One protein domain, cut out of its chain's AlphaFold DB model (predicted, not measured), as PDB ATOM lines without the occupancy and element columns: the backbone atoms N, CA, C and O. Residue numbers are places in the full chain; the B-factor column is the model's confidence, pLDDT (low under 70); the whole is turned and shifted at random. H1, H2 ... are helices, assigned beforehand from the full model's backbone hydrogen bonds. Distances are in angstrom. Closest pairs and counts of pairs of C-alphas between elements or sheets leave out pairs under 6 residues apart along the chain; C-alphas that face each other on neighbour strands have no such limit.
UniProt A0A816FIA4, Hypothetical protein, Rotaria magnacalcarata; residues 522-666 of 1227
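What this domain is: This is residues 522 to 666 of the 1227 residues of the protein "Hypothetical protein" of Rotaria magnacalcarata (UniProt A0A816FIA4). The long first helix, H1, and the last helix, H8, lie side by side, run opposite ways and make one end of the longest axis. At its other end H1 meets H7, which bridges steeply from it to the end of H6; round H6 is a loosely joined group of short helices and loops, with H5 close to its first residues, H3 close to its last, and H2 packed on H4. The printed part has 145 residues with eight named helices, H1 to H8 in order along the chain, and no named strand, and its class is all helix. It is only just loose, close to compact, with a radius of gyration of the C-alphas of 17.9 A, and the C-alphas span 52 by 39 by 25 A.

How they stand to each other: Begin at H1, residues 522 to 544, and look across to H8, residues 652 to 664. They touch, with the C-alphas of Ser 528 and Asp 656 closest at 5.6 A, and run opposite ways at a shallow tilt of 33 degrees, only just short of steep. Further along, H1 touches H7, residues 625 to 636, with its residues 538 to 543 alone; the closest C-alphas are those of Ala 542 and Ile 635, 4.7 A apart. These two run the same way at a steep tilt of 65 degrees. Next come H2, residues 548 to 551, and H4, residues 578 to 583, which touch, with the C-alphas of Phe 551 and Phe 581 closest at 6.3 A. Between them in the chain is H3, residues 563 to 567; it touches no helix, but is close to, not clearly touching, H6, residues 600 to 614, where the C-alphas of Val 563 and Ala 611 are closest at 6.2 A. H4 and H5, residues 590 to 596, are a helical hairpin and only just touch, with 3 pairs of C-alphas within 8 A, the closest those of Ile 582 and Val 590 at 6.6 A. They run opposite ways at a shallow tilt of 21 degrees. H5 is close to H6 but not clearly touching, the closest C-alphas being those of Phe 596 and Phe 602, 6.8 A apart. H6 and H7 only just touch, with 3 pairs of C-alphas within 8 A, the closest those of Ala 612 and Thr 625 at 6.1 A, and are about perpendicular at 75 degrees. Among the pairs that are apart are H1 and H6, and H6 and H8. In the backbone, every O i to N i+4 pair is within hydrogen-bond range in H3, H4, H5, H7 and H8, against 18 of 19 in H1 and 9 of 11 in H6; H2 is too short for such a pair.

Where its parts are: Find C-alpha 522 at (72.468, -22.950, -18.294); from there H1 runs 33.3 A to C-alpha 544 at (40.039, -30.686, -17.893). H2, H3, H4 and H5 follow, with 4, 5, 6 and 7 residues. H6 covers 21.4 A from Gln 600 to Phe 614, and H7 covers 16.4 A from Thr 625 to Arg 636. H8 covers 18.3 A from Ile 652 and ends at C-alpha 664, (72.390, -25.372, -5.075).

The domain as a whole: The two C-alphas farthest apart are those of Thr 572 and Pro 666, 55.1 A. The printed part has no cut. The links H2 to H3, of 11 residues, and H7 to H8, of 15, are long; the latter, residues 637 to 651, has its C-alphas 13 to 19 A from the mean of all C-alphas. The mean pLDDT of the printed part is 82.6; look for values under 70 at residue 558 and at residues 571 to 572, 615 to 623, 640 to 644 and 664 to 666.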
ATOM      1  N   SER A 522      73.181 -22.595 -17.056       80.38
ATOM      2  CA  SER A 522      72.468 -22.950 -18.294       80.38
ATOM      3  C   SER A 522      71.751 -24.305 -18.217       80.38
ATOM      4  O   SER A 522      70.622 -24.424 -18.696       80.38
ATOM      5  N   GLU A 523      72.349 -25.314 -17.582       80.31
ATOM      6  CA  GLU A 523      71.720 -26.614 -17.311       80.31
ATOM      7  C   GLU A 523      70.610 -26.494 -16.267       80.31
ATOM      8  O   GLU A 523      69.523 -27.036 -16.467       80.31
ATOM      9  N   LEU A 524      70.837 -25.736 -15.191       83.25
ATOM     10  CA  LEU A 524      69.819 -25.494 -14.167       83.25
ATOM     11  C   LEU A 524      68.617 -24.723 -14.746       83.25
ATOM     12  O   LEU A 524      67.467 -25.089 -14.488       83.25
ATOM     13  N   ARG A 525      68.872 -23.726 -15.609       85.62
ATOM     14  CA  ARG A 525      67.856 -23.017 -16.408       85.62
ATOM     15  C   ARG A 525      67.092 -23.970 -17.329       85.62
ATOM     16  O   ARG A 525      65.867 -23.891 -17.361       85.62
ATOM     17  N   ARG A 526      67.773 -24.894 -18.024       88.62
ATOM     18  CA  ARG A 526      67.140 -25.928 -18.870       88.62
ATOM     19  C   ARG A 526      66.226 -26.848 -18.056       88.62
ATOM     20  O   ARG A 526      65.074 -27.032 -18.434       88.62
ATOM     21  N   ILE A 527      66.705 -27.394 -16.937       86.44
ATOM     22  CA  ILE A 527      65.935 -28.320 -16.083       86.44
ATOM     23  C   ILE A 527      64.711 -27.618 -15.475       86.44
ATOM     24  O   ILE A 527      63.614 -28.186 -15.471       86.44
ATOM     25  N   SER A 528      64.873 -26.375 -15.009       89.25
ATOM     26  CA  SER A 528      63.767 -25.562 -14.497       89.25
ATOM     27  C   SER A 528      62.732 -25.268 -15.588       89.25
ATOM     28  O   SER A 528      61.575 -25.665 -15.447       89.25
ATOM     29  N   ALA A 529      63.149 -24.694 -16.724       91.44
ATOM     30  CA  ALA A 529      62.251 -24.374 -17.834       91.44
ATOM     31  C   ALA A 529      61.510 -25.611 -18.364       91.44
ATOM     32  O   ALA A 529      60.288 -25.569 -18.520       91.44
ATOM     33  N   ASN A 530      62.214 -26.735 -18.557       93.19
ATOM     34  CA  ASN A 530      61.605 -27.998 -18.978       93.19
ATOM     35  C   ASN A 530      60.506 -28.457 -18.008       93.19
ATOM     36  O   ASN A 530      59.460 -28.945 -18.441       93.19
ATOM     37  N   THR A 531      60.731 -28.310 -16.700       91.56
ATOM     38  CA  THR A 531      59.775 -28.755 -15.680       91.56
ATOM     39  C   THR A 531      58.592 -27.795 -15.566       91.56
ATOM     40  O   THR A 531      57.452 -28.245 -15.604       91.56
ATOM     41  N   CYS A 532      58.831 -26.481 -15.501       93.12
ATOM     42  CA  CYS A 532      57.774 -25.468 -15.416       93.12
ATOM     43  C   CYS A 532      56.840 -25.487 -16.637       93.12
ATOM     44  O   CYS A 532      55.623 -25.397 -16.475       93.12
ATOM     45  N   LEU A 533      57.387 -25.647 -17.849       95.56
ATOM     46  CA  LEU A 533      56.583 -25.731 -19.072       95.56
ATOM     47  C   LEU A 533      55.703 -26.990 -19.071       95.56
ATOM     48  O   LEU A 533      54.496 -26.878 -19.277       95.56
ATOM     49  N   ARG A 534      56.257 -28.170 -18.759       95.06
ATOM     50  CA  ARG A 534      55.471 -29.418 -18.689       95.06
ATOM     51  C   ARG A 534      54.431 -29.393 -17.572       95.06
ATOM     52  O   ARG A 534      53.300 -29.805 -17.799       95.06
ATOM     53  N   GLU A 535      54.758 -28.837 -16.408       92.88
ATOM     54  CA  GLU A 535      53.800 -28.697 -15.305       92.88
ATOM     55  C   GLU A 535      52.605 -27.797 -15.656       92.88
ATOM     56  O   GLU A 535      51.510 -28.026 -15.144       92.88
ATOM     57  N   SER A 536      52.755 -26.828 -16.568       95.06
ATOM     58  CA  SER A 536      51.604 -26.062 -17.075       95.06
ATOM     59  C   SER A 536      50.648 -26.924 -17.922       95.06
ATOM     60  O   SER A 536      49.432 -26.829 -17.746       95.06
ATOM     61  N   PHE A 537      51.169 -27.840 -18.754       96.44
ATOM     62  CA  PHE A 537      50.367 -28.823 -19.500       96.44
ATOM     63  C   PHE A 537      49.679 -29.817 -18.552       96.44
ATOM     64  O   PHE A 537      48.462 -29.989 -18.625       96.44
ATOM     65  N   VAL A 538      50.415 -30.395 -17.595       94.69
ATOM     66  CA  VAL A 538      49.864 -31.318 -16.581       94.69
ATOM     67  C   VAL A 538      48.752 -30.656 -15.769       94.69
ATOM     68  O   VAL A 538      47.689 -31.247 -15.578       94.69
ATOM     69  N   ASN A 539      48.957 -29.410 -15.333       93.69
ATOM     70  CA  ASN A 539      47.950 -28.615 -14.636       93.69
ATOM     71  C   ASN A 539      46.700 -28.377 -15.506       93.69
ATOM     72  O   ASN A 539      45.572 -28.514 -15.025       93.69
ATOM     73  N   ARG A 540      46.881 -28.085 -16.797       94.06
ATOM     74  CA  ARG A 540      45.780 -27.863 -17.743       94.06
ATOM     75  C   ARG A 540      44.992 -29.141 -18.052       94.06
ATOM     76  O   ARG A 540      43.767 -29.079 -18.178       94.06
ATOM     77  N   PHE A 541      45.647 -30.302 -18.095       95.12
ATOM     78  CA  PHE A 541      44.967 -31.600 -18.152       95.12
ATOM     79  C   PHE A 541      44.248 -31.931 -16.834       95.12
ATOM     80  O   PHE A 541      43.114 -32.398 -16.868       95.12
ATOM     81  N   ALA A 542      44.849 -31.644 -15.676       93.31
ATOM     82  CA  ALA A 542      44.226 -31.875 -14.369       93.31
ATOM     83  C   ALA A 542      42.951 -31.034 -14.155       93.31
ATOM     84  O   ALA A 542      42.015 -31.505 -13.511       93.31
ATOM     85  N   GLN A 543      42.875 -29.833 -14.743       91.25
ATOM     86  CA  GLN A 543      41.644 -29.030 -14.791       91.25
ATOM     87  C   GLN A 543      40.580 -29.640 -15.713       91.25
ATOM     88  O   GLN A 543      39.418 -29.734 -15.322       91.25
ATOM     89  N   LEU A 544      40.962 -30.080 -16.919       91.62
ATOM     90  CA  LEU A 544      40.039 -30.686 -17.893       91.62
ATOM     91  C   LEU A 544      39.471 -32.037 -17.442       91.62
ATOM     92  O   LEU A 544      38.341 -32.383 -17.782       91.62
ATOM     93  N   PHE A 545      40.249 -32.789 -16.669       91.50
ATOM     94  CA  PHE A 545      39.914 -34.134 -16.210       91.50
ATOM     95  C   PHE A 545      39.716 -34.205 -14.686       91.50
ATOM     96  O   PHE A 545      39.804 -35.281 -14.103       91.50
ATOM     97  N   SER A 546      39.390 -33.079 -14.041       90.12
ATOM     98  CA  SER A 546      39.208 -32.961 -12.583       90.12
ATOM     99  C   SER A 546      38.208 -33.970 -11.998       90.12
ATOM    100  O   SER A 546      38.434 -34.526 -10.926       90.12
ATOM    101  N   GLN A 547      37.129 -34.272 -12.724       87.31
ATOM    102  CA  GLN A 547      36.114 -35.247 -12.308       87.31
ATOM    103  C   GLN A 547      36.302 -36.659 -12.896       87.31
ATOM    104  O   GLN A 547      35.468 -37.529 -12.649       87.31
ATOM    105  N   ILE A 548      37.358 -36.928 -13.678       90.38
ATOM    106  CA  ILE A 548      37.465 -38.153 -14.503       90.38
ATOM    107  C   ILE A 548      37.293 -39.453 -13.705       90.38
ATOM    108  O   ILE A 548      36.692 -40.404 -14.200       90.38
ATOM    109  N   GLU A 549      37.755 -39.477 -12.451       89.06
ATOM    110  CA  GLU A 549      37.697 -40.640 -11.559       89.06
ATOM    111  C   GLU A 549      36.258 -41.098 -11.255       89.06
ATOM    112  O   GLU A 549      36.046 -42.290 -11.033       89.06
ATOM    113  N   ALA A 550      35.270 -40.195 -11.318       88.88
ATOM    114  CA  ALA A 550      33.852 -40.505 -11.108       88.88
ATOM    115  C   ALA A 550      33.198 -41.248 -12.292       88.88
ATOM    116  O   ALA A 550      32.144 -41.863 -12.127       88.88
ATOM    117  N   PHE A 551      33.822 -41.218 -13.475       91.88
ATOM    118  CA  PHE A 551      33.280 -41.788 -14.716       91.88
ATOM    119  C   PHE A 551      34.040 -43.037 -15.196       91.88
ATOM    120  O   PHE A 551      33.675 -43.621 -16.220       91.88
ATOM    121  N   ILE A 552      35.072 -43.483 -14.465       91.12
ATOM    122  CA  ILE A 552      35.775 -44.747 -14.735       91.12
ATOM    123  C   ILE A 552      34.927 -45.918 -14.225       91.12
ATOM    124  O   ILE A 552      34.688 -46.078 -13.027       91.12
ATOM    125  N   CYS A 553      34.498 -46.775 -15.146       88.75
ATOM    126  CA  CYS A 553      33.674 -47.941 -14.854       88.75
ATOM    127  C   CYS A 553      34.566 -49.134 -14.476       88.75
ATOM    128  O   CYS A 553      34.907 -49.973 -15.311       88.75
ATOM    129  N   TYR A 554      34.965 -49.205 -13.206       85.50
ATOM    130  CA  TYR A 554      35.764 -50.321 -12.694       85.50
ATOM    131  C   TYR A 554      34.994 -51.658 -12.738       85.50
ATOM    132  O   TYR A 554      33.788 -51.682 -12.478       85.50
ATOM    133  N   PRO A 555      35.671 -52.789 -13.021       82.62
ATOM    134  CA  PRO A 555      35.046 -54.104 -12.929       82.62
ATOM    135  C   PRO A 555      34.667 -54.436 -11.471       82.62
ATOM    136  O   PRO A 555      35.375 -54.015 -10.555       82.62
ATOM    137  N   PRO A 556      33.592 -55.216 -11.231       79.50
ATOM    138  CA  PRO A 556      33.227 -55.661  -9.887       79.50
ATOM    139  C   PRO A 556      34.355 -56.440  -9.200       79.50
ATOM    140  O   PRO A 556      35.014 -57.274  -9.830       79.50
ATOM    141  N   GLU A 557      34.537 -56.200  -7.902       72.44
ATOM    142  CA  GLU A 557      35.543 -56.883  -7.085       72.44
ATOM    143  C   GLU A 557      35.355 -58.410  -7.143       72.44
ATOM    144  O   GLU A 557      34.238 -58.923  -7.078       72.44
ATOM    145  N   GLY A 558      36.455 -59.145  -7.328       69.00
ATOM    146  CA  GLY A 558      36.438 -60.604  -7.476       69.00
ATOM    147  C   GLY A 558      35.896 -61.142  -8.812       69.00
ATOM    148  O   GLY A 558      35.845 -62.358  -8.980       69.00
ATOM    149  N   LYS A 559      35.514 -60.294  -9.786       75.69
ATOM    150  CA  LYS A 559      35.118 -60.764 -11.134       75.69
ATOM    151  C   LYS A 559      36.308 -61.286 -11.955       75.69
ATOM    152  O   LYS A 559      36.137 -62.188 -12.776       75.69
ATOM    153  N   TYR A 560      37.488 -60.707 -11.746       79.12
ATOM    154  CA  TYR A 560      38.737 -61.043 -12.431       79.12
ATOM    155  C   TYR A 560      39.852 -61.213 -11.399       79.12
ATOM    156  O   TYR A 560      39.948 -60.407 -10.473       79.12
ATOM    157  N   ASN A 561      40.681 -62.246 -11.560       71.81
ATOM    158  CA  ASN A 561      41.743 -62.588 -10.607       71.81
ATOM    159  C   ASN A 561      43.103 -61.960 -10.954       71.81
ATOM    160  O   ASN A 561      43.954 -61.855 -10.078       71.81
ATOM    161  N   ASN A 562      43.316 -61.575 -12.214       74.56
ATOM    162  CA  ASN A 562      44.515 -60.898 -12.704       74.56
ATOM    163  C   ASN A 562      44.179 -59.995 -13.907       74.56
ATOM    164  O   ASN A 562      43.066 -60.057 -14.449       74.56
ATOM    165  N   VAL A 563      45.143 -59.177 -14.341       77.81
ATOM    166  CA  VAL A 563      44.964 -58.261 -15.481       77.81
ATOM    167  C   VAL A 563      44.649 -59.019 -16.780       77.81
ATOM    168  O   VAL A 563      43.740 -58.612 -17.502       77.81
ATOM    169  N   ASP A 564      45.296 -60.158 -17.054       78.62
ATOM    170  CA  ASP A 564      45.095 -60.936 -18.294       78.62
ATOM    171  C   ASP A 564      43.639 -61.385 -18.498       78.62
ATOM    172  O   ASP A 564      43.088 -61.289 -19.599       78.62
ATOM    173  N   GLN A 565      42.985 -61.853 -17.428       78.94
ATOM    174  CA  GLN A 565      41.594 -62.311 -17.478       78.94
ATOM    175  C   GLN A 565      40.620 -61.159 -17.782       78.94
ATOM    176  O   GLN A 565      39.584 -61.378 -18.418       78.94
ATOM    177  N   TRP A 566      40.953 -59.937 -17.355       83.06
ATOM    178  CA  TRP A 566      40.223 -58.727 -17.732       83.06
ATOM    179  C   TRP A 566      40.543 -58.301 -19.172       83.06
ATOM    180  O   TRP A 566      39.611 -58.037 -19.934       83.06
ATOM    181  N   LEU A 567      41.814 -58.320 -19.596       80.31
ATOM    182  CA  LEU A 567      42.223 -58.004 -20.975       80.31
ATOM    183  C   LEU A 567      41.512 -58.889 -22.007       80.31
ATOM    184  O   LEU A 567      41.006 -58.375 -23.005       80.31
ATOM    185  N   ALA A 568      41.365 -60.184 -21.721       77.00
ATOM    186  CA  ALA A 568      40.622 -61.131 -22.555       77.00
ATOM    187  C   ALA A 568      39.122 -60.789 -22.730       77.00
ATOM    188  O   ALA A 568      38.471 -61.325 -23.626       77.00
ATOM    189  N   GLN A 569      38.558 -59.907 -21.893       73.44
ATOM    190  CA  GLN A 569      37.164 -59.439 -21.966       73.44
ATOM    191  C   GLN A 569      37.019 -57.919 -22.176       73.44
ATOM    192  O   GLN A 569      35.891 -57.445 -22.331       73.44
ATOM    193  N   ARG A 570      38.125 -57.162 -22.245       71.94
ATOM    194  CA  ARG A 570      38.181 -55.685 -22.317       71.94
ATOM    195  C   ARG A 570      37.345 -55.076 -23.447       71.94
ATOM    196  O   ARG A 570      36.762 -54.016 -23.270       71.94
ATOM    197  N   SER A 571      37.219 -55.757 -24.586       62.75
ATOM    198  CA  SER A 571      36.379 -55.320 -25.717       62.75
ATOM    199  C   SER A 571      34.867 -55.404 -25.452       62.75
ATOM    200  O   SER A 571      34.081 -54.849 -26.216       62.75
ATOM    201  N   THR A 572      34.453 -56.090 -24.381       63.91
ATOM    202  CA  THR A 572      33.047 -56.270 -23.970       63.91
ATOM    203  C   THR A 572      32.679 -55.521 -22.690       63.91
ATOM    204  O   THR A 572      31.504 -55.479 -22.323       63.91
ATOM    205  N   THR A 573      33.651 -54.917 -22.001       71.31
ATOM    206  CA  THR A 573      33.412 -54.134 -20.786       71.31
ATOM    207  C   THR A 573      33.334 -52.645 -21.113       71.31
ATOM    208  O   THR A 573      34.220 -52.081 -21.748       71.31
ATOM    209  N   LYS A 574      32.277 -51.968 -20.645       80.81
ATOM    210  CA  LYS A 574      32.256 -50.501 -20.613       80.81
ATOM    211  C   LYS A 574      33.246 -50.058 -19.535       80.81
ATOM    212  O   LYS A 574      32.940 -50.216 -18.361       80.81
ATOM    213  N   ASN A 575      34.404 -49.533 -19.939       86.81
ATOM    214  CA  ASN A 575      35.469 -49.080 -19.028       86.81
ATOM    215  C   ASN A 575      35.328 -47.594 -18.623       86.81
ATOM    216  O   ASN A 575      35.928 -47.163 -17.642       86.81
ATOM    217  N   PHE A 576      34.522 -46.807 -19.348       92.31
ATOM    218  CA  PHE A 576      34.317 -45.375 -19.095       92.31
ATOM    219  C   PHE A 576      32.904 -44.908 -19.484       92.31
ATOM    220  O   PHE A 576      32.343 -45.388 -20.475       92.31
ATOM    221  N   ASP A 577      32.336 -43.938 -18.759       90.06
ATOM    222  CA  ASP A 577      31.030 -43.341 -19.072       90.06
ATOM    223  C   ASP A 577      31.116 -42.015 -19.845       90.06
ATOM    224  O   ASP A 577      30.926 -40.924 -19.305       90.06
ATOM    225  N   ARG A 578      31.380 -42.122 -21.156       89.81
ATOM    226  CA  ARG A 578      31.513 -40.969 -22.066       89.81
ATOM    227  C   ARG A 578      30.298 -40.041 -22.045       89.81
ATOM    228  O   ARG A 578      30.478 -38.829 -22.049       89.81
ATOM    229  N   THR A 579      29.084 -40.592 -22.020       86.06
ATOM    230  CA  THR A 579      27.846 -39.802 -22.094       86.06
ATOM    231  C   THR A 579      27.663 -38.940 -20.851       86.06
ATOM    232  O   THR A 579      27.397 -37.748 -20.972       86.06
ATOM    233  N   MET A 580      27.852 -39.527 -19.666       86.56
ATOM    234  CA  MET A 580      27.711 -38.804 -18.400       86.56
ATOM    235  C   MET A 580      28.858 -37.807 -18.186       86.56
ATOM    236  O   MET A 580      28.600 -36.700 -17.728       86.56
ATOM    237  N   PHE A 581      30.093 -38.150 -18.580       90.62
ATOM    238  CA  PHE A 581      31.226 -37.221 -18.501       90.62
ATOM    239  C   PHE A 581      31.013 -35.987 -19.384       90.62
ATOM    240  O   PHE A 581      31.115 -34.868 -18.897       90.62
ATOM    241  N   ILE A 582      30.675 -36.171 -20.669       89.75
ATOM    242  CA  ILE A 582      30.476 -35.059 -21.617       89.75
ATOM    243  C   ILE A 582      29.279 -34.175 -21.229       89.75
ATOM    244  O   ILE A 582      29.314 -32.973 -21.487       89.75
ATOM    245  N   ALA A 583      28.245 -34.733 -20.591       86.31
ATOM    246  CA  ALA A 583      27.078 -33.969 -20.147       86.31
ATOM    247  C   ALA A 583      27.404 -32.897 -19.084       86.31
ATOM    248  O   ALA A 583      26.693 -31.895 -19.019       86.31
ATOM    249  N   ASP A 584      28.471 -33.082 -18.300       84.25
ATOM    250  CA  ASP A 584      28.916 -32.134 -17.264       84.25
ATOM    251  C   ASP A 584      29.990 -31.139 -17.767       84.25
ATOM    252  O   ASP A 584      30.468 -30.286 -17.022       84.25
ATOM    253  N   GLN A 585      30.390 -31.221 -19.045       87.88
ATOM    254  CA  GLN A 585      31.481 -30.407 -19.596       87.88
ATOM    255  C   GLN A 585      31.024 -29.042 -20.145       87.88
ATOM    256  O   GLN A 585      29.938 -28.921 -20.725       87.88
ATOM    257  N   PRO A 586      31.872 -27.994 -20.072       88.12
ATOM    258  CA  PRO A 586      31.583 -26.703 -20.683       88.12
ATOM    259  C   PRO A 586      31.443 -26.845 -22.200       88.12
ATOM    260  O   PRO A 586      32.322 -27.394 -22.863       88.12
ATOM    261  N   LYS A 587      30.370 -26.286 -22.777       86.81
ATOM    262  CA  LYS A 587      30.074 -26.374 -24.222       86.81
ATOM    263  C   LYS A 587      31.269 -26.072 -25.154       86.81
ATOM    264  O   LYS A 587      31.391 -26.783 -26.147       86.81
ATOM    265  N   PRO A 588      32.169 -25.101 -24.871       89.19
ATOM    266  CA  PRO A 588      33.353 -24.863 -25.705       89.19
ATOM    267  C   PRO A 588      34.388 -26.001 -25.706       89.19
ATOM    268  O   PRO A 588      35.180 -26.087 -26.637       89.19
ATOM    269  N   HIS A 589      34.410 -26.860 -24.680       91.12
ATOM    270  CA  HIS A 589      35.369 -27.967 -24.551       91.12
ATOM    271  C   HIS A 589      34.867 -29.253 -25.222       91.12
ATOM    272  O   HIS A 589      35.673 -30.090 -25.628       91.12
ATOM    273  N   VAL A 590      33.544 -29.403 -25.356       92.00
ATOM    274  CA  VAL A 590      32.887 -30.618 -25.864       92.00
ATOM    275  C   VAL A 590      33.424 -31.093 -27.227       92.00
ATOM    276  O   VAL A 590      33.670 -32.291 -27.328       92.00
ATOM    277  N   PRO A 591      33.682 -30.246 -28.249       93.12
ATOM    278  CA  PRO A 591      34.200 -30.725 -29.537       93.12
ATOM    279  C   PRO A 591      35.574 -31.401 -29.423       93.12
ATOM    280  O   PRO A 591      35.772 -32.487 -29.963       93.12
ATOM    281  N   PHE A 592      36.498 -30.799 -28.666       95.50
ATOM    282  CA  PHE A 592      37.816 -31.380 -28.407       95.50
ATOM    283  C   PHE A 592      37.707 -32.655 -27.567       95.50
ATOM    284  O   PHE A 592      38.294 -33.672 -27.922       95.50
ATOM    285  N   LEU A 593      36.931 -32.629 -26.475       94.56
ATOM    286  CA  LEU A 593      36.793 -33.785 -25.585       94.56
ATOM    287  C   LEU A 593      36.106 -34.969 -26.276       94.56
ATOM    288  O   LEU A 593      36.507 -36.108 -26.057       94.56
ATOM    289  N   LEU A 594      35.121 -34.729 -27.149       91.12
ATOM    290  CA  LEU A 594      34.501 -35.792 -27.937       91.12
ATOM    291  C   LEU A 594      35.527 -36.500 -28.824       91.12
ATOM    292  O   LEU A 594      35.588 -37.725 -28.752       91.12
ATOM    293  N   ALA A 595      36.330 -35.764 -29.595       90.38
ATOM    294  CA  ALA A 595      37.363 -36.350 -30.448       90.38
ATOM    295  C   ALA A 595      38.470 -37.030 -29.617       90.38
ATOM    296  O   ALA A 595      38.786 -38.197 -29.832       90.38
ATOM    297  N   PHE A 596      38.988 -36.345 -28.591       95.19
ATOM    298  CA  PHE A 596      40.051 -36.862 -27.725       95.19
ATOM    299  C   PHE A 596      39.680 -38.185 -27.037       95.19
ATOM    300  O   PHE A 596      40.517 -39.070 -26.899       95.19
ATOM    301  N   MET A 597      38.422 -38.369 -26.637       92.38
ATOM    302  CA  MET A 597      37.979 -39.591 -25.955       92.38
ATOM    303  C   MET A 597      37.808 -40.815 -26.871       92.38
ATOM    304  O   MET A 597      37.487 -41.897 -26.377       92.38
ATOM    305  N   GLU A 598      38.004 -40.669 -28.184       89.00
ATOM    306  CA  GLU A 598      38.040 -41.788 -29.141       89.00
ATOM    307  C   GLU A 598      39.470 -42.279 -29.434       89.00
ATOM    308  O   GLU A 598      39.640 -43.306 -30.093       89.00
ATOM    309  N   THR A 599      40.482 -41.584 -28.906       90.25
ATOM    310  CA  THR A 599      41.912 -41.837 -29.146       90.25
ATOM    311  C   THR A 599      42.444 -43.044 -28.376       90.25
ATOM    312  O   THR A 599      42.019 -43.336 -27.250       90.25
ATOM    313  N   GLN A 600      43.435 -43.729 -28.950       86.38
ATOM    314  CA  GLN A 600      44.151 -44.809 -28.271       86.38
ATOM    315  C   GLN A 600      44.898 -44.289 -27.032       86.38
ATOM    316  O   GLN A 600      44.959 -44.980 -26.018       86.38
ATOM    317  N   SER A 601      45.389 -43.053 -27.076       89.19
ATOM    318  CA  SER A 601      46.080 -42.361 -25.985       89.19
ATOM    319  C   SER A 601      45.176 -42.142 -24.760       89.19
ATOM    320  O   SER A 601      45.602 -42.398 -23.628       89.19
ATOM    321  N   PHE A 602      43.910 -41.748 -24.957       93.38
ATOM    322  CA  PHE A 602      42.921 -41.680 -23.871       93.38
ATOM    323  C   PHE A 602      42.526 -43.077 -23.370       93.38
ATOM    324  O   PHE A 602      42.497 -43.316 -22.160       93.38
ATOM    325  N   VAL A 603      42.269 -44.020 -24.284       89.19
ATOM    326  CA  VAL A 603      41.896 -45.406 -23.947       89.19
ATOM    327  C   VAL A 603      42.978 -46.078 -23.093       89.19
ATOM    328  O   VAL A 603      42.685 -46.536 -21.989       89.19
ATOM    329  N   SER A 604      44.241 -46.049 -23.529       86.81
ATOM    330  CA  SER A 604      45.388 -46.594 -22.788       86.81
ATOM    331  C   SER A 604      45.552 -45.961 -21.400       86.81
ATOM    332  O   SER A 604      45.903 -46.663 -20.452       86.81
ATOM    333  N   PHE A 605      45.244 -44.669 -21.229       91.06
ATOM    334  CA  PHE A 605      45.255 -44.015 -19.914       91.06
ATOM    335  C   PHE A 605      44.141 -44.537 -18.981       91.06
ATOM    336  O   PHE A 605      44.414 -44.839 -17.815       91.06
ATOM    337  N   ILE A 606      42.906 -44.700 -19.474       90.94
ATOM    338  CA  ILE A 606      41.806 -45.297 -18.688       90.94
ATOM    339  C   ILE A 606      42.137 -46.745 -18.314       90.94
ATOM    340  O   ILE A 606      41.978 -47.147 -17.160       90.94
ATOM    341  N   ASP A 607      42.647 -47.517 -19.269       87.38
ATOM    342  CA  ASP A 607      43.012 -48.911 -19.051       87.38
ATOM    343  C   ASP A 607      44.203 -49.050 -18.083       87.38
ATOM    344  O   ASP A 607      44.202 -49.959 -17.255       87.38
ATOM    345  N   SER A 608      45.134 -48.086 -18.062       86.94
ATOM    346  CA  SER A 608      46.176 -47.967 -17.026       86.94
ATOM    347  C   SER A 608      45.588 -47.717 -15.631       86.94
ATOM    348  O   SER A 608      45.986 -48.370 -14.663       86.94
ATOM    349  N   LYS A 609      44.608 -46.807 -15.505       87.19
ATOM    350  CA  LYS A 609      43.903 -46.535 -14.234       87.19
ATOM    351  C   LYS A 609      43.111 -47.747 -13.724       87.19
ATOM    352  O   LYS A 609      42.958 -47.892 -12.512       87.19
ATOM    353  N   ILE A 610      42.623 -48.617 -14.614       87.44
ATOM    354  CA  ILE A 610      41.943 -49.869 -14.243       87.44
ATOM    355  C   ILE A 610      42.961 -50.959 -13.875       87.44
ATOM    356  O   ILE A 610      42.825 -51.564 -12.810       87.44
ATOM    357  N   ALA A 611      43.999 -51.172 -14.691       83.69
ATOM    358  CA  ALA A 611      45.053 -52.160 -14.441       83.69
ATOM    359  C   ALA A 611      45.748 -51.940 -13.083       83.69
ATOM    360  O   ALA A 611      45.959 -52.891 -12.333       83.69
ATOM    361  N   ALA A 612      45.988 -50.678 -12.708       81.88
ATOM    362  CA  ALA A 612      46.595 -50.302 -11.430       81.88
ATOM    363  C   ALA A 612      45.832 -50.781 -10.172       81.88
ATOM    364  O   ALA A 612      46.413 -50.789  -9.088       81.88
ATOM    365  N   LYS A 613      44.557 -51.201 -10.279       79.31
ATOM    366  CA  LYS A 613      43.805 -51.790  -9.151       79.31
ATOM    367  C   LYS A 613      44.078 -53.277  -8.909       79.31
ATOM    368  O   LYS A 613      43.688 -53.783  -7.861       79.31
ATOM    369  N   PHE A 614      44.740 -53.975  -9.830       73.94
ATOM    370  CA  PHE A 614      45.040 -55.406  -9.693       73.94
ATOM    371  C   PHE A 614      46.348 -55.691  -8.925       73.94
ATOM    372  O   PHE A 614      46.744 -56.844  -8.808       73.94
ATOM    373  N   ASN A 615      47.001 -54.660  -8.367       62.22
ATOM    374  CA  ASN A 615      48.284 -54.713  -7.639       62.22
ATOM    375  C   ASN A 615      49.509 -55.213  -8.433       62.22
ATOM    376  O   ASN A 615      50.617 -55.207  -7.895       62.22
ATOM    377  N   ASP A 616      49.358 -55.572  -9.708       55.78
ATOM    378  CA  ASP A 616      50.482 -55.868 -10.593       55.78
ATOM    379  C   ASP A 616      51.311 -54.598 -10.863       55.78
ATOM    380  O   ASP A 616      50.801 -53.611 -11.397       55.78
ATOM    381  N   ASN A 617      52.622 -54.638 -10.584       50.16
ATOM    382  CA  ASN A 617      53.600 -53.587 -10.938       50.16
ATOM    383  C   ASN A 617      53.902 -53.557 -12.457       50.16
ATOM    384  O   ASN A 617      55.043 -53.394 -12.889       50.16
ATOM    385  N   SER A 618      52.883 -53.788 -13.282       46.94
ATOM    386  CA  SER A 618      53.014 -53.997 -14.718       46.94
ATOM    387  C   SER A 618      53.187 -52.673 -15.467       46.94
ATOM    388  O   SER A 618      52.324 -51.800 -15.442       46.94
ATOM    389  N   HIS A 619      54.276 -52.550 -16.226       58.84
ATOM    390  CA  HIS A 619      54.492 -51.457 -17.186       58.84
ATOM    391  C   HIS A 619      53.644 -51.625 -18.473       58.84
ATOM    392  O   HIS A 619      53.991 -51.081 -19.518       58.84
ATOM    393  N   LEU A 620      52.527 -52.368 -18.399       58.06
ATOM    394  CA  LEU A 620      51.724 -52.886 -19.522       58.06
ATOM    395  C   LEU A 620      51.236 -51.822 -20.521       58.06
ATOM    396  O   LEU A 620      50.899 -52.157 -21.651       58.06
ATOM    397  N   PHE A 621      51.191 -50.556 -20.100       62.53
ATOM    398  CA  PHE A 621      50.761 -49.409 -20.902       62.53
ATOM    399  C   PHE A 621      51.695 -48.196 -20.732       62.53
ATOM    400  O   PHE A 621      51.232 -47.061 -20.767       62.53
ATOM    401  N   GLY A 622      52.989 -48.418 -20.460       60.72
ATOM    402  CA  GLY A 622      54.028 -47.374 -20.384       60.72
ATOM    403  C   GLY A 622      53.951 -46.398 -19.193       60.72
ATOM    404  O   GLY A 622      54.938 -45.724 -18.876       60.72
ATOM    405  N   LEU A 623      52.821 -46.331 -18.486       68.81
ATOM    406  CA  LEU A 623      52.645 -45.566 -17.251       68.81
ATOM    407  C   LEU A 623      52.917 -46.422 -16.011       68.81
ATOM    408  O   LEU A 623      52.445 -47.548 -15.897       68.81
ATOM    409  N   THR A 624      53.625 -45.853 -15.032       72.94
ATOM    410  CA  THR A 624      53.774 -46.467 -13.706       72.94
ATOM    411  C   THR A 624      52.608 -46.073 -12.801       72.94
ATOM    412  O   THR A 624      52.062 -44.971 -12.911       72.94
ATOM    413  N   THR A 625      52.293 -46.905 -11.806       74.69
ATOM    414  CA  THR A 625      51.331 -46.577 -10.735       74.69
ATOM    415  C   THR A 625      51.652 -45.242 -10.049       74.69
ATOM    416  O   THR A 625      50.753 -44.522  -9.620       74.69
ATOM    417  N   LYS A 626      52.934 -44.853 -10.000       78.06
ATOM    418  CA  LYS A 626      53.384 -43.587  -9.405       78.06
ATOM    419  C   LYS A 626      53.117 -42.378 -10.309       78.06
ATOM    420  O   LYS A 626      52.684 -41.353  -9.788       78.06
ATOM    421  N   HIS A 627      53.264 -42.513 -11.633       83.12
ATOM    422  CA  HIS A 627      52.814 -41.503 -12.605       83.12
ATOM    423  C   HIS A 627      51.288 -41.316 -12.546       83.12
ATOM    424  O   HIS A 627      50.793 -40.189 -12.532       83.12
ATOM    425  N   LEU A 628      50.535 -42.419 -12.449       85.75
ATOM    426  CA  LEU A 628      49.075 -42.377 -12.308       85.75
ATOM    427  C   LEU A 628      48.641 -41.697 -11.002       85.75
ATOM    428  O   LEU A 628      47.650 -40.965 -11.015       85.75
ATOM    429  N   GLN A 629      49.375 -41.915  -9.906       85.50
ATOM    430  CA  GLN A 629      49.140 -41.256  -8.621       85.50
ATOM    431  C   GLN A 629      49.461 -39.754  -8.687       85.50
ATOM    432  O   GLN A 629      48.624 -38.953  -8.280       85.50
ATOM    433  N   TYR A 630      50.595 -39.363  -9.287       87.19
ATOM    434  CA  TYR A 630      50.978 -37.954  -9.483       87.19
ATOM    435  C   TYR A 630      49.864 -37.132 -10.139       87.19
ATOM    436  O   TYR A 630      49.501 -36.051  -9.672       87.19
ATOM    437  N   PHE A 631      49.267 -37.680 -11.200       90.12
ATOM    438  CA  PHE A 631      48.176 -37.012 -11.898       90.12
ATOM    439  C   PHE A 631      46.869 -36.985 -11.089       90.12
ATOM    440  O   PHE A 631      46.166 -35.979 -11.129       90.12
ATOM    441  N   SER A 632      46.559 -38.026 -10.300       89.19
ATOM    442  CA  SER A 632      45.431 -37.973  -9.348       89.19
ATOM    443  C   SER A 632      45.638 -36.901  -8.271       89.19
ATOM    444  O   SER A 632      44.691 -36.198  -7.927       89.19
ATOM    445  N   ASP A 633      46.862 -36.703  -7.777       88.12
ATOM    446  CA  ASP A 633      47.161 -35.653  -6.793       88.12
ATOM    447  C   ASP A 633      47.121 -34.237  -7.388       88.12
ATOM    448  O   ASP A 633      46.725 -33.299  -6.697       88.12
ATOM    449  N   ARG A 634      47.426 -34.070  -8.683       88.31
ATOM    450  CA  ARG A 634      47.144 -32.824  -9.422       88.31
ATOM    451  C   ARG A 634      45.639 -32.608  -9.637       88.31
ATOM    452  O   ARG A 634      45.164 -31.491  -9.448       88.31
ATOM    453  N   ILE A 635      44.880 -33.657  -9.966       89.88
ATOM    454  CA  ILE A 635      43.412 -33.622 -10.116       89.88
ATOM    455  C   ILE A 635      42.709 -33.213  -8.810       89.88
ATOM    456  O   ILE A 635      41.804 -32.377  -8.837       89.88
ATOM    457  N   ARG A 636      43.144 -33.746  -7.660       88.44
ATOM    458  CA  ARG A 636      42.563 -33.470  -6.328       88.44
ATOM    459  C   ARG A 636      42.514 -31.983  -5.966       88.44
ATOM    460  O   ARG A 636      41.604 -31.570  -5.259       88.44
ATOM    461  N   LEU A 637      43.419 -31.160  -6.506       85.44
ATOM    462  CA  LEU A 637      43.415 -29.697  -6.324       85.44
ATOM    463  C   LEU A 637      42.166 -29.006  -6.913       85.44
ATOM    464  O   LEU A 637      41.862 -27.864  -6.553       85.44
ATOM    465  N   TYR A 638      41.451 -29.693  -7.808       86.25
ATOM    466  CA  TYR A 638      40.312 -29.179  -8.567       86.25
ATOM    467  C   TYR A 638      38.997 -29.943  -8.322       86.25
ATOM    468  O   TYR A 638      37.954 -29.460  -8.752       86.25
ATOM    469  N   GLN A 639      39.009 -31.082  -7.613       77.50
ATOM    470  CA  GLN A 639      37.828 -31.950  -7.435       77.50
ATOM    471  C   GLN A 639      36.627 -31.253  -6.763       77.50
ATOM    472  O   GLN A 639      35.492 -31.464  -7.182       77.50
ATOM    473  N   ASP A 640      36.856 -30.370  -5.786       69.94
ATOM    474  CA  ASP A 640      35.781 -29.628  -5.101       69.94
ATOM    475  C   ASP A 640      35.277 -28.384  -5.874       69.94
ATOM    476  O   ASP A 640      34.352 -27.696  -5.425       69.94
ATOM    477  N   ARG A 641      35.878 -28.041  -7.025       67.69
ATOM    478  CA  ARG A 641      35.610 -26.783  -7.748       67.69
ATOM    479  C   ARG A 641      34.630 -26.991  -8.904       67.69
ATOM    480  O   ARG A 641      34.983 -27.543  -9.939       67.69
ATOM    481  N   ARG A 642      33.408 -26.470  -8.749       57.56
ATOM    482  CA  ARG A 642      32.357 -26.511  -9.789       57.56
ATOM    483  C   ARG A 642      32.567 -25.504 -10.926       57.56
ATOM    484  O   ARG A 642      32.083 -25.724 -12.030       57.56
ATOM    485  N   ASP A 643      33.295 -24.417 -10.674       60.12
ATOM    486  CA  ASP A 643      33.604 -23.411 -11.690       60.12
ATOM    487  C   ASP A 643      34.790 -23.862 -12.551       60.12
ATOM    488  O   ASP A 643      35.949 -23.579 -12.231       60.12
ATOM    489  N   LEU A 644      34.487 -24.532 -13.670       67.19
ATOM    490  CA  LEU A 644      35.430 -25.017 -14.695       67.19
ATOM    491  C   LEU A 644      36.052 -23.871 -15.528       67.19
ATOM    492  O   LEU A 644      36.066 -23.888 -16.758       67.19
ATOM    493  N   THR A 645      36.531 -22.842 -14.834       76.81
ATOM    494  CA  THR A 645      37.176 -21.640 -15.370       76.81
ATOM    495  C   THR A 645      38.684 -21.838 -15.502       76.81
ATOM    496  O   THR A 645      39.303 -22.526 -14.691       76.81
ATOM    497  N   TYR A 646      39.292 -21.196 -16.504       86.25
ATOM    498  CA  TYR A 646      40.744 -21.212 -16.677       86.25
ATOM    499  C   TYR A 646      41.477 -20.678 -15.440       86.25
ATOM    500  O   TYR A 646      41.218 -19.555 -15.002       86.25
ATOM    501  N   GLN A 647      42.445 -21.439 -14.929       85.31
ATOM    502  CA  GLN A 647      43.318 -21.023 -13.829       85.31
ATOM    503  C   GLN A 647      44.776 -21.319 -14.201       85.31
ATOM    504  O   GLN A 647      45.082 -22.423 -14.652       85.31
ATOM    505  N   CYS A 648      45.681 -20.356 -14.018       87.38
ATOM    506  CA  CYS A 648      47.105 -20.599 -14.261       87.38
ATOM    507  C   CYS A 648      47.668 -21.630 -13.273       87.38
ATOM    508  O   CYS A 648      47.128 -21.779 -12.173       87.38
ATOM    509  N   CYS A 649      48.758 -22.317 -13.622       85.81
ATOM    510  CA  CYS A 649      49.416 -23.268 -12.729       85.81
ATOM    511  C   CYS A 649      49.930 -22.548 -11.461       85.81
ATOM    512  O   CYS A 649      50.863 -21.745 -11.539       85.81
ATOM    513  N   PRO A 650      49.346 -22.805 -10.273       76.62
ATOM    514  CA  PRO A 650      49.605 -21.997  -9.078       76.62
ATOM    515  C   PRO A 650      50.972 -22.288  -8.442       76.62
ATOM    516  O   PRO A 650      51.407 -21.573  -7.544       76.62
ATOM    517  N   SER A 651      51.638 -23.357  -8.880       78.94
ATOM    518  CA  SER A 651      52.864 -23.883  -8.285       78.94
ATOM    519  C   SER A 651      54.144 -23.526  -9.042       78.94
ATOM    520  O   SER A 651      55.204 -23.925  -8.575       78.94
ATOM    521  N   ILE A 652      54.100 -22.795 -10.167       85.50
ATOM    522  CA  ILE A 652      55.283 -22.552 -11.028       85.50
ATOM    523  C   ILE A 652      56.470 -21.985 -10.231       85.50
ATOM    524  O   ILE A 652      57.573 -22.518 -10.317       85.50
ATOM    525  N   ASP A 653      56.240 -20.943  -9.426       83.62
ATOM    526  CA  ASP A 653      57.288 -20.299  -8.621       83.62
ATOM    527  C   ASP A 653      57.855 -21.235  -7.536       83.62
ATOM    528  O   ASP A 653      59.064 -21.279  -7.309       83.62
ATOM    529  N   LEU A 654      56.997 -22.060  -6.926       84.44
ATOM    530  CA  LEU A 654      57.395 -23.080  -5.949       84.44
ATOM    531  C   LEU A 654      58.157 -24.249  -6.605       84.44
ATOM    532  O   LEU A 654      59.020 -24.850  -5.967       84.44
ATOM    533  N   ILE A 655      57.851 -24.577  -7.863       84.06
ATOM    534  CA  ILE A 655      58.526 -25.618  -8.651       84.06
ATOM    535  C   ILE A 655      59.937 -25.161  -9.027       84.06
ATOM    536  O   ILE A 655      60.888 -25.891  -8.741       84.06
ATOM    537  N   ASP A 656      60.095 -23.957  -9.589       83.69
ATOM    538  CA  ASP A 656      61.419 -23.392  -9.895       83.69
ATOM    539  C   ASP A 656      62.269 -23.281  -8.618       83.69
ATOM    540  O   ASP A 656      63.408 -23.750  -8.575       83.69
ATOM    541  N   GLU A 657      61.694 -22.779  -7.520       83.50
ATOM    542  CA  GLU A 657      62.414 -22.708  -6.248       83.50
ATOM    543  C   GLU A 657      62.793 -24.099  -5.697       83.50
ATOM    544  O   GLU A 657      63.935 -24.288  -5.264       83.50
ATOM    545  N   LYS A 658      61.895 -25.098  -5.748       82.19
ATOM    546  CA  LYS A 658      62.198 -26.488  -5.348       82.19
ATOM    547  C   LYS A 658      63.355 -27.055  -6.177       82.19
ATOM    548  O   LYS A 658      64.241 -27.691  -5.608       82.19
ATOM    549  N   ILE A 659      63.380 -26.797  -7.487       81.31
ATOM    550  CA  ILE A 659      64.441 -27.238  -8.405       81.31
ATOM    551  C   ILE A 659      65.769 -26.545  -8.084       81.31
ATOM    552  O   ILE A 659      66.774 -27.229  -7.888       81.31
ATOM    553  N   ARG A 660      65.795 -25.213  -7.957       81.06
ATOM    554  CA  ARG A 660      67.033 -24.483  -7.634       81.06
ATOM    555  C   ARG A 660      67.592 -24.913  -6.281       81.06
ATOM    556  O   ARG A 660      68.744 -25.337  -6.217       81.06
ATOM    557  N   ARG A 661      66.771 -24.916  -5.221       79.19
ATOM    558  CA  ARG A 661      67.176 -25.368  -3.872       79.19
ATOM    559  C   ARG A 661      67.699 -26.813  -3.866       79.19
ATOM    560  O   ARG A 661      68.625 -27.110  -3.112       79.19
ATOM    561  N   ARG A 662      67.145 -27.699  -4.708       77.94
ATOM    562  CA  ARG A 662      67.575 -29.105  -4.857       77.94
ATOM    563  C   ARG A 662      69.008 -29.236  -5.393       77.94
ATOM    564  O   ARG A 662      69.681 -30.172  -4.978       77.94
ATOM    565  N   PHE A 663      69.474 -28.323  -6.254       73.38
ATOM    566  CA  PHE A 663      70.793 -28.404  -6.912       73.38
ATOM    567  C   PHE A 663      71.844 -27.392  -6.419       73.38
ATOM    568  O   PHE A 663      73.030 -27.569  -6.709       73.38
ATOM    569  N   THR A 664      71.455 -26.350  -5.673       68.81
ATOM    570  CA  THR A 664      72.390 -25.372  -5.075       68.81
ATOM    571  C   THR A 664      72.725 -25.648  -3.606       68.81
ATOM    572  O   THR A 664      73.749 -25.168  -3.122       68.81
ATOM    573  N   SER A 665      71.903 -26.422  -2.884       61.91
ATOM    574  CA  SER A 665      72.126 -26.726  -1.464       61.91
ATOM    575  C   SER A 665      72.898 -28.038  -1.257       61.91
ATOM    576  O   SER A 665      72.360 -29.104  -1.570       61.91
ATOM    577  N   PRO A 666      74.093 -28.021  -0.627       51.09
ATOM    578  CA  PRO A 666      74.837 -29.240  -0.283       51.09
ATOM    579  C   PRO A 666      74.185 -30.063   0.846       51.09
ATOM    580  O   PRO A 666      74.695 -31.118   1.208       51.09
TER     581      PRO A 666